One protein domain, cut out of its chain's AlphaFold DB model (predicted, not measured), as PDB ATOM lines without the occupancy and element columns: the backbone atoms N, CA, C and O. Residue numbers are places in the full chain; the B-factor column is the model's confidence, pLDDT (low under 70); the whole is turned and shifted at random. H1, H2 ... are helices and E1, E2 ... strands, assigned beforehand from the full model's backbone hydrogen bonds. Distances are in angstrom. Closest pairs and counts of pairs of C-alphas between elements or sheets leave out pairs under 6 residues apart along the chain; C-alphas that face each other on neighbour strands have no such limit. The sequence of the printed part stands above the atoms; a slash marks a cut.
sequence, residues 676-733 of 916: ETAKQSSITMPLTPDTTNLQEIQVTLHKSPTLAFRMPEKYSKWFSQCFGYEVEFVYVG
ATOM      1  N   GLU A 676     120.204 175.585 112.423       35.59
ATOM      2  CA  GLU A 676     119.455 174.904 113.505       35.59
ATOM      3  C   GLU A 676     118.858 173.589 112.899       35.59
ATOM      4  O   GLU A 676     119.500 173.044 112.001       35.59
ATOM      5  N   THR A 677     117.740 172.938 113.257       35.59
ATOM      6  CA  THR A 677     116.593 173.144 114.176       35.59
ATOM      7  C   THR A 677     116.397 171.886 115.056       35.59
ATOM      8  O   THR A 677     117.007 170.853 114.782       35.59
ATOM      9  N   ALA A 678     115.585 171.866 116.120       34.41
ATOM     10  CA  ALA A 678     114.774 172.919 116.746       34.41
ATOM     11  C   ALA A 678     115.018 172.947 118.271       34.41
ATOM     12  O   ALA A 678     115.499 171.954 118.804       34.41
ATOM     13  N   LYS A 679     114.559 174.016 118.948       35.41
ATOM     14  CA  LYS A 679     114.473 174.180 120.424       35.41
ATOM     15  C   LYS A 679     115.819 174.343 121.179       35.41
ATOM     16  O   LYS A 679     116.885 174.513 120.592       35.41
ATOM     17  N   GLN A 680     115.716 174.571 122.497       45.84
ATOM     18  CA  GLN A 680     116.720 175.267 123.320       45.84
ATOM     19  C   GLN A 680     117.785 174.354 123.953       45.84
ATOM     20  O   GLN A 680     118.008 174.361 125.163       45.84
ATOM     21  N   SER A 681     118.523 173.645 123.105       49.12
ATOM     22  CA  SER A 681     119.778 172.953 123.441       49.12
ATOM     23  C   SER A 681     121.031 173.706 122.948       49.12
ATOM     24  O   SER A 681     122.078 173.109 122.695       49.12
ATOM     25  N   SER A 682     120.945 175.036 122.817       52.62
ATOM     26  CA  SER A 682     121.941 175.899 122.159       52.62
ATOM     27  C   SER A 682     122.340 177.137 122.984       52.62
ATOM     28  O   SER A 682     121.654 177.531 123.929       52.62
ATOM     29  N   ILE A 683     123.467 177.768 122.622       62.28
ATOM     30  CA  ILE A 683     123.907 179.065 123.159       62.28
ATOM     31  C   ILE A 683     124.424 179.977 122.040       62.28
ATOM     32  O   ILE A 683     125.284 179.593 121.249       62.28
ATOM     33  N   THR A 684     123.913 181.210 121.982       60.19
ATOM     34  CA  THR A 684     124.313 182.195 120.967       60.19
ATOM     35  C   THR A 684     125.562 182.954 121.406       60.19
ATOM     36  O   THR A 684     125.574 183.643 122.433       60.19
ATOM     37  N   MET A 685     126.621 182.849 120.606       66.38
ATOM     38  CA  MET A 685     127.917 183.483 120.851       66.38
ATOM     39  C   MET A 685     128.208 184.533 119.772       66.38
ATOM     40  O   MET A 685     127.958 184.257 118.597       66.38
ATOM     41  N   PRO A 686     128.729 185.726 120.118       66.12
ATOM     42  CA  PRO A 686     129.191 186.676 119.115       66.12
ATOM     43  C   PRO A 686     130.398 186.088 118.374       66.12
ATOM     44  O   PRO A 686     131.358 185.649 119.001       66.12
ATOM     45  N   LEU A 687     130.368 186.104 117.038       58.12
ATOM     46  CA  LEU A 687     131.470 185.591 116.210       58.12
ATOM     47  C   LEU A 687     132.770 186.401 116.392       58.12
ATOM     48  O   LEU A 687     133.863 185.856 116.235       58.12
ATOM     49  N   THR A 688     132.616 187.667 116.796       72.81
ATOM     50  CA  THR A 688     133.659 188.580 117.271       72.81
ATOM     51  C   THR A 688     133.117 189.310 118.515       72.81
ATOM     52  O   THR A 688     132.288 190.208 118.359       72.81
ATOM     53  N   PRO A 689     133.481 188.917 119.749       80.50
ATOM     54  CA  PRO A 689     133.151 189.657 120.967       80.50
ATOM     55  C   PRO A 689     133.982 190.936 121.085       80.50
ATOM     56  O   PRO A 689     135.085 191.021 120.545       80.50
ATOM     57  N   ASP A 690     133.486 191.888 121.875       84.25
ATOM     58  CA  ASP A 690     134.334 192.933 122.446       84.25
ATOM     59  C   ASP A 690     135.299 192.310 123.469       84.25
ATOM     60  O   ASP A 690     134.872 191.633 124.407       84.25
ATOM     61  N   THR A 691     136.598 192.529 123.271       89.56
ATOM     62  CA  THR A 691     137.677 192.057 124.148       89.56
ATOM     63  C   THR A 691     138.232 193.151 125.058       89.56
ATOM     64  O   THR A 691     139.030 192.838 125.937       89.56
ATOM     65  N   THR A 692     137.808 194.411 124.898       89.06
ATOM     66  CA  THR A 692     138.396 195.602 125.552       89.06
ATOM     67  C   THR A 692     138.440 195.503 127.080       89.06
ATOM     68  O   THR A 692     139.333 196.058 127.711       89.06
ATOM     69  N   ASN A 693     137.486 194.779 127.675       88.69
ATOM     70  CA  ASN A 693     137.345 194.602 129.123       88.69
ATOM     71  C   ASN A 693     137.411 193.121 129.560       88.69
ATOM     72  O   ASN A 693     136.954 192.783 130.652       88.69
ATOM     73  N   LEU A 694     137.924 192.218 128.712       90.19
ATOM     74  CA  LEU A 694     138.050 190.792 129.035       90.19
ATOM     75  C   LEU A 694     139.451 190.460 129.563       90.19
ATOM     76  O   LEU A 694     140.457 190.956 129.065       90.19
ATOM     77  N   GLN A 695     139.520 189.577 130.558       90.94
ATOM     78  CA  GLN A 695     140.787 189.121 131.126       90.94
ATOM     79  C   GLN A 695     141.518 188.185 130.157       90.94
ATOM     80  O   GLN A 695     140.961 187.170 129.744       90.94
ATOM     81  N   GLU A 696     142.786 188.461 129.865       91.62
ATOM     82  CA  GLU A 696     143.657 187.512 129.169       91.62
ATOM     83  C   GLU A 696     144.141 186.401 130.112       91.62
ATOM     84  O   GLU A 696     144.553 186.658 131.246       91.62
ATOM     85  N   ILE A 697     144.106 185.156 129.633       85.25
ATOM     86  CA  ILE A 697     144.649 183.975 130.309       85.25
ATOM     87  C   ILE A 697     145.514 183.158 129.340       85.25
ATOM     88  O   ILE A 697     145.283 183.153 128.130       85.25
ATOM     89  N   GLN A 698     146.517 182.452 129.860       87.06
ATOM     90  CA  GLN A 698     147.383 181.601 129.044       87.06
ATOM     91  C   GLN A 698     146.721 180.244 128.769       87.06
ATOM     92  O   GLN A 698     146.244 179.575 129.682       87.06
ATOM     93  N   VAL A 699     146.737 179.809 127.508       81.00
ATOM     94  CA  VAL A 699     146.206 178.514 127.058       81.00
ATOM     95  C   VAL A 699     147.231 177.785 126.190       81.00
ATOM     96  O   VAL A 699     148.035 178.409 125.502       81.00
ATOM     97  N   THR A 700     147.227 176.450 126.202       78.88
ATOM     98  CA  THR A 700     148.174 175.635 125.419       78.88
ATOM     99  C   THR A 700     147.444 174.601 124.572       78.88
ATOM    100  O   THR A 700     146.798 173.700 125.103       78.88
ATOM    101  N   LEU A 701     147.600 174.686 123.248       72.94
ATOM    102  CA  LEU A 701     147.025 173.738 122.290       72.94
ATOM    103  C   LEU A 701     148.143 172.950 121.597       72.94
ATOM    104  O   LEU A 701     149.062 173.526 121.021       72.94
ATOM    105  N   HIS A 702     148.084 171.616 121.660       79.38
ATOM    106  CA  HIS A 702     149.077 170.707 121.062       79.38
ATOM    107  C   HIS A 702     150.544 171.061 121.407       79.38
ATOM    108  O   HIS A 702     151.423 171.015 120.546       79.38
ATOM    109  N   LYS A 703     150.793 171.404 122.684       80.88
ATOM    110  CA  LYS A 703     152.079 171.871 123.256       80.88
ATOM    111  C   LYS A 703     152.574 173.244 122.772       80.88
ATOM    112  O   LYS A 703     153.708 173.616 123.057       80.88
ATOM    113  N   SER A 704     151.738 174.003 122.068       81.25
ATOM    114  CA  SER A 704     152.024 175.362 121.607       81.25
ATOM    115  C   SER A 704     151.182 176.366 122.418       81.25
ATOM    116  O   SER A 704     149.949 176.312 122.335       81.25
ATOM    117  N   PRO A 705     151.810 177.214 123.257       83.56
ATOM    118  CA  PRO A 705     151.112 178.165 124.116       83.56
ATOM    119  C   PRO A 705     150.703 179.442 123.370       83.56
ATOM    120  O   PRO A 705     151.326 179.833 122.381       83.56
ATOM    121  N   THR A 706     149.674 180.112 123.883       86.88
ATOM    122  CA  THR A 706     149.238 181.459 123.491       86.88
ATOM    123  C   THR A 706     148.403 182.095 124.607       86.88
ATOM    124  O   THR A 706     148.143 181.457 125.630       86.88
ATOM    125  N   LEU A 707     147.997 183.348 124.428       86.50
ATOM    126  CA  LEU A 707     147.012 184.017 125.273       86.50
ATOM    127  C   LEU A 707     145.619 183.893 124.639       86.50
ATOM    128  O   LEU A 707     145.479 183.702 123.431       86.50
ATOM    129  N   ALA A 708     144.581 183.979 125.461       86.62
ATOM    130  CA  ALA A 708     143.198 184.073 125.021       86.62
ATOM    131  C   ALA A 708     142.369 184.843 126.056       86.62
ATOM    132  O   ALA A 708     142.626 184.766 127.255       86.62
ATOM    133  N   PHE A 709     141.348 185.556 125.601       87.56
ATOM    134  CA  PHE A 709     140.404 186.265 126.454       87.56
ATOM    135  C   PHE A 709     139.438 185.272 127.110       87.56
ATOM    136  O   PHE A 709     138.735 184.531 126.415       87.56
ATOM    137  N   ARG A 710     139.370 185.268 128.445       86.56
ATOM    138  CA  ARG A 710     138.315 184.608 129.226       86.56
ATOM    139  C   ARG A 710     136.981 185.265 128.877       86.56
ATOM    140  O   ARG A 710     136.804 186.469 129.063       86.56
ATOM    141  N   MET A 711     136.051 184.479 128.345       88.19
ATOM    142  CA  MET A 711     134.753 184.984 127.899       88.19
ATOM    143  C   MET A 711     133.764 185.114 129.071       88.19
ATOM    144  O   MET A 711     133.949 184.466 130.101       88.19
ATOM    145  N   PRO A 712     132.694 185.926 128.940       88.75
ATOM    146  CA  PRO A 712     131.708 186.108 130.003       88.75
ATOM    147  C   PRO A 712     131.149 184.785 130.548       88.75
ATOM    148  O   PRO A 712     130.721 183.930 129.771       88.75
ATOM    149  N   GLU A 713     131.090 184.663 131.881       84.31
ATOM    150  CA  GLU A 713     130.832 183.421 132.641       84.31
ATOM    151  C   GLU A 713     129.676 182.571 132.092       84.31
ATOM    152  O   GLU A 713     129.769 181.349 132.061       84.31
ATOM    153  N   LYS A 714     128.606 183.202 131.586       81.12
ATOM    154  CA  LYS A 714     127.457 182.533 130.949       81.12
ATOM    155  C   LYS A 714     127.850 181.484 129.894       81.12
ATOM    156  O   LYS A 714     127.138 180.494 129.748       81.12
ATOM    157  N   TYR A 715     128.969 181.672 129.191       81.06
ATOM    158  CA  TYR A 715     129.492 180.723 128.206       81.06
ATOM    159  C   TYR A 715     130.189 179.534 128.880       81.06
ATOM    160  O   TYR A 715     129.767 178.394 128.673       81.06
ATOM    161  N   SER A 716     131.173 179.789 129.750       77.56
ATOM    162  CA  SER A 716     131.847 178.767 130.570       77.56
ATOM    163  C   SER A 716     130.833 177.912 131.349       77.56
ATOM    164  O   SER A 716     130.852 176.681 131.299       77.56
ATOM    165  N   LYS A 717     129.851 178.562 131.985       75.44
ATOM    166  CA  LYS A 717     128.763 177.955 132.767       75.44
ATOM    167  C   LYS A 717     127.861 177.041 131.933       75.44
ATOM    168  O   LYS A 717     127.488 175.971 132.411       75.44
ATOM    169  N   TRP A 718     127.527 177.427 130.698       78.38
ATOM    170  CA  TRP A 718     126.716 176.607 129.793       78.38
ATOM    171  C   TRP A 718     127.469 175.343 129.367       78.38
ATOM    172  O   TRP A 718     126.983 174.233 129.585       78.38
ATOM    173  N   PHE A 719     128.705 175.482 128.875       66.62
ATOM    174  CA  PHE A 719     129.518 174.321 128.494       66.62
ATOM    175  C   PHE A 719     129.834 173.410 129.687       66.62
ATOM    176  O   PHE A 719     129.802 172.188 129.537       66.62
ATOM    177  N   SER A 720     130.048 173.969 130.881       69.69
ATOM    178  CA  SER A 720     130.237 173.189 132.112       69.69
ATOM    179  C   SER A 720     129.010 172.331 132.448       69.69
ATOM    180  O   SER A 720     129.144 171.169 132.836       69.69
ATOM    181  N   GLN A 721     127.796 172.858 132.240       61.78
ATOM    182  CA  GLN A 721     126.555 172.095 132.411       61.78
ATOM    183  C   GLN A 721     126.392 170.991 131.357       61.78
ATOM    184  O   GLN A 721     125.933 169.904 131.702       61.78
ATOM    185  N   CYS A 722     126.797 171.233 130.107       55.06
ATOM    186  CA  CYS A 722     126.757 170.230 129.037       55.06
ATOM    187  C   CYS A 722     127.798 169.111 129.212       55.06
ATOM    188  O   CYS A 722     127.535 167.965 128.846       55.06
ATOM    189  N   PHE A 723     128.985 169.426 129.741       48.09
ATOM    190  CA  PHE A 723     130.092 168.471 129.866       48.09
ATOM    191  C   PHE A 723     130.206 167.791 131.238       48.09
ATOM    192  O   PHE A 723     130.855 166.747 131.326       48.09
ATOM    193  N   GLY A 724     129.576 168.332 132.286       50.62
ATOM    194  CA  GLY A 724     129.566 167.745 133.633       50.62
ATOM    195  C   GLY A 724     130.847 167.965 134.446       50.62
ATOM    196  O   GLY A 724     131.047 167.292 135.451       50.62
ATOM    197  N   TYR A 725     131.710 168.884 134.016       52.31
ATOM    198  CA  TYR A 725     132.905 169.349 134.726       52.31
ATOM    199  C   TYR A 725     133.149 170.822 134.370       52.31
ATOM    200  O   TYR A 725     132.556 171.320 133.414       52.31
ATOM    201  N   GLU A 726     133.991 171.525 135.126       65.94
ATOM    202  CA  GLU A 726     134.289 172.938 134.869       65.94
ATOM    203  C   GLU A 726     134.991 173.135 133.514       65.94
ATOM    204  O   GLU A 726     135.992 172.485 133.202       65.94
ATOM    205  N   VAL A 727     134.445 174.028 132.692       77.44
ATOM    206  CA  VAL A 727     134.949 174.360 131.359       77.44
ATOM    207  C   VAL A 727     135.039 175.866 131.220       77.44
ATOM    208  O   VAL A 727     134.022 176.550 131.137       77.44
ATOM    209  N   GLU A 728     136.266 176.361 131.106       78.75
ATOM    210  CA  GLU A 728     136.525 177.725 130.672       78.75
ATOM    211  C   GLU A 728     136.276 177.876 129.174       78.75
ATOM    212  O   GLU A 728     136.889 177.181 128.357       78.75
ATOM    213  N   PHE A 729     135.397 178.807 128.805       82.69
ATOM    214  CA  PHE A 729     135.264 179.243 127.427       82.69
ATOM    215  C   PHE A 729     136.167 180.455 127.177       82.69
ATOM    216  O   PHE A 729     136.101 181.467 127.876       82.69
ATOM    217  N   VAL A 730     136.987 180.365 126.132       83.44
ATOM    218  CA  VAL A 730     137.994 181.370 125.780       83.44
ATOM    219  C   VAL A 730     137.901 181.772 124.313       83.44
ATOM    220  O   VAL A 730     137.575 180.954 123.452       83.44
ATOM    221  N   TYR A 731     138.243 183.023 124.022       81.94
ATOM    222  CA  TYR A 731     138.363 183.556 122.669       81.94
ATOM    223  C   TYR A 731     139.805 183.989 122.401       81.94
ATOM    224  O   TYR A 731     140.352 184.811 123.126       81.94
ATOM    225  N   VAL A 732     140.437 183.459 121.352       79.44
ATOM    226  CA  VAL A 732     141.846 183.772 121.047       79.44
ATOM    227  C   VAL A 732     142.048 185.211 120.541       79.44
ATOM    228  O   VAL A 732     143.117 185.783 120.722       79.44
ATOM    229  N   GLY A 733     141.027 185.837 119.943       80.69
ATOM    230  CA  GLY A 733     141.135 187.202 119.417       80.69
ATOM    231  C   GLY A 733     142.262 187.360 118.395       80.69
ATOM    232  O   GLY A 733     142.373 186.583 117.439       80.69
TER     233      GLY A 733
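This is residues 676 to 733 of the 916 residues of the protein "Fad binding domain-containing protein" of Stemphylium lycopersici (UniProt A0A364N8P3). With little regular structure, this is a strand hairpin, E1 and E2, at one end, helix H1 set off to one side, and a long unnamed lead-in, residues 676 to 695; after H1 the chain folds back to E2. The 58 printed residues run E1, E2, H1, a mixed class with only 23 residues in named elements. The antiparallel sheet has the order E1 - E2. The whole is loose, radius of gyration of the C-alphas 12.9 A, spanning 37 by 26 by 18 A.

Find C-alpha 696 at (143.657, 187.512, 129.169), where E1, residues 696 to 701, begins. E2, residues 704 to 710, covers 18.2 A. H1, residues 714 to 723, covers 14.3 A and ends at (130.092, 168.471, 129.866).

In the hairpin, look at N 697 and O 708, 2.8 A apart, within hydrogen-bond range. Residues 730 to 731 pair antiparallel with 709 to 710 of E2. E1 and H1 are apart. In H1 every O i to N i+4 pair is within hydrogen-bond range.

The C-alphas farthest apart, Ala 678 and Lys 703, are 37.9 A apart. The printed part has no cut, and both links are tight. pLDDT is under 70 at residues 676 to 687 and 719 to 726.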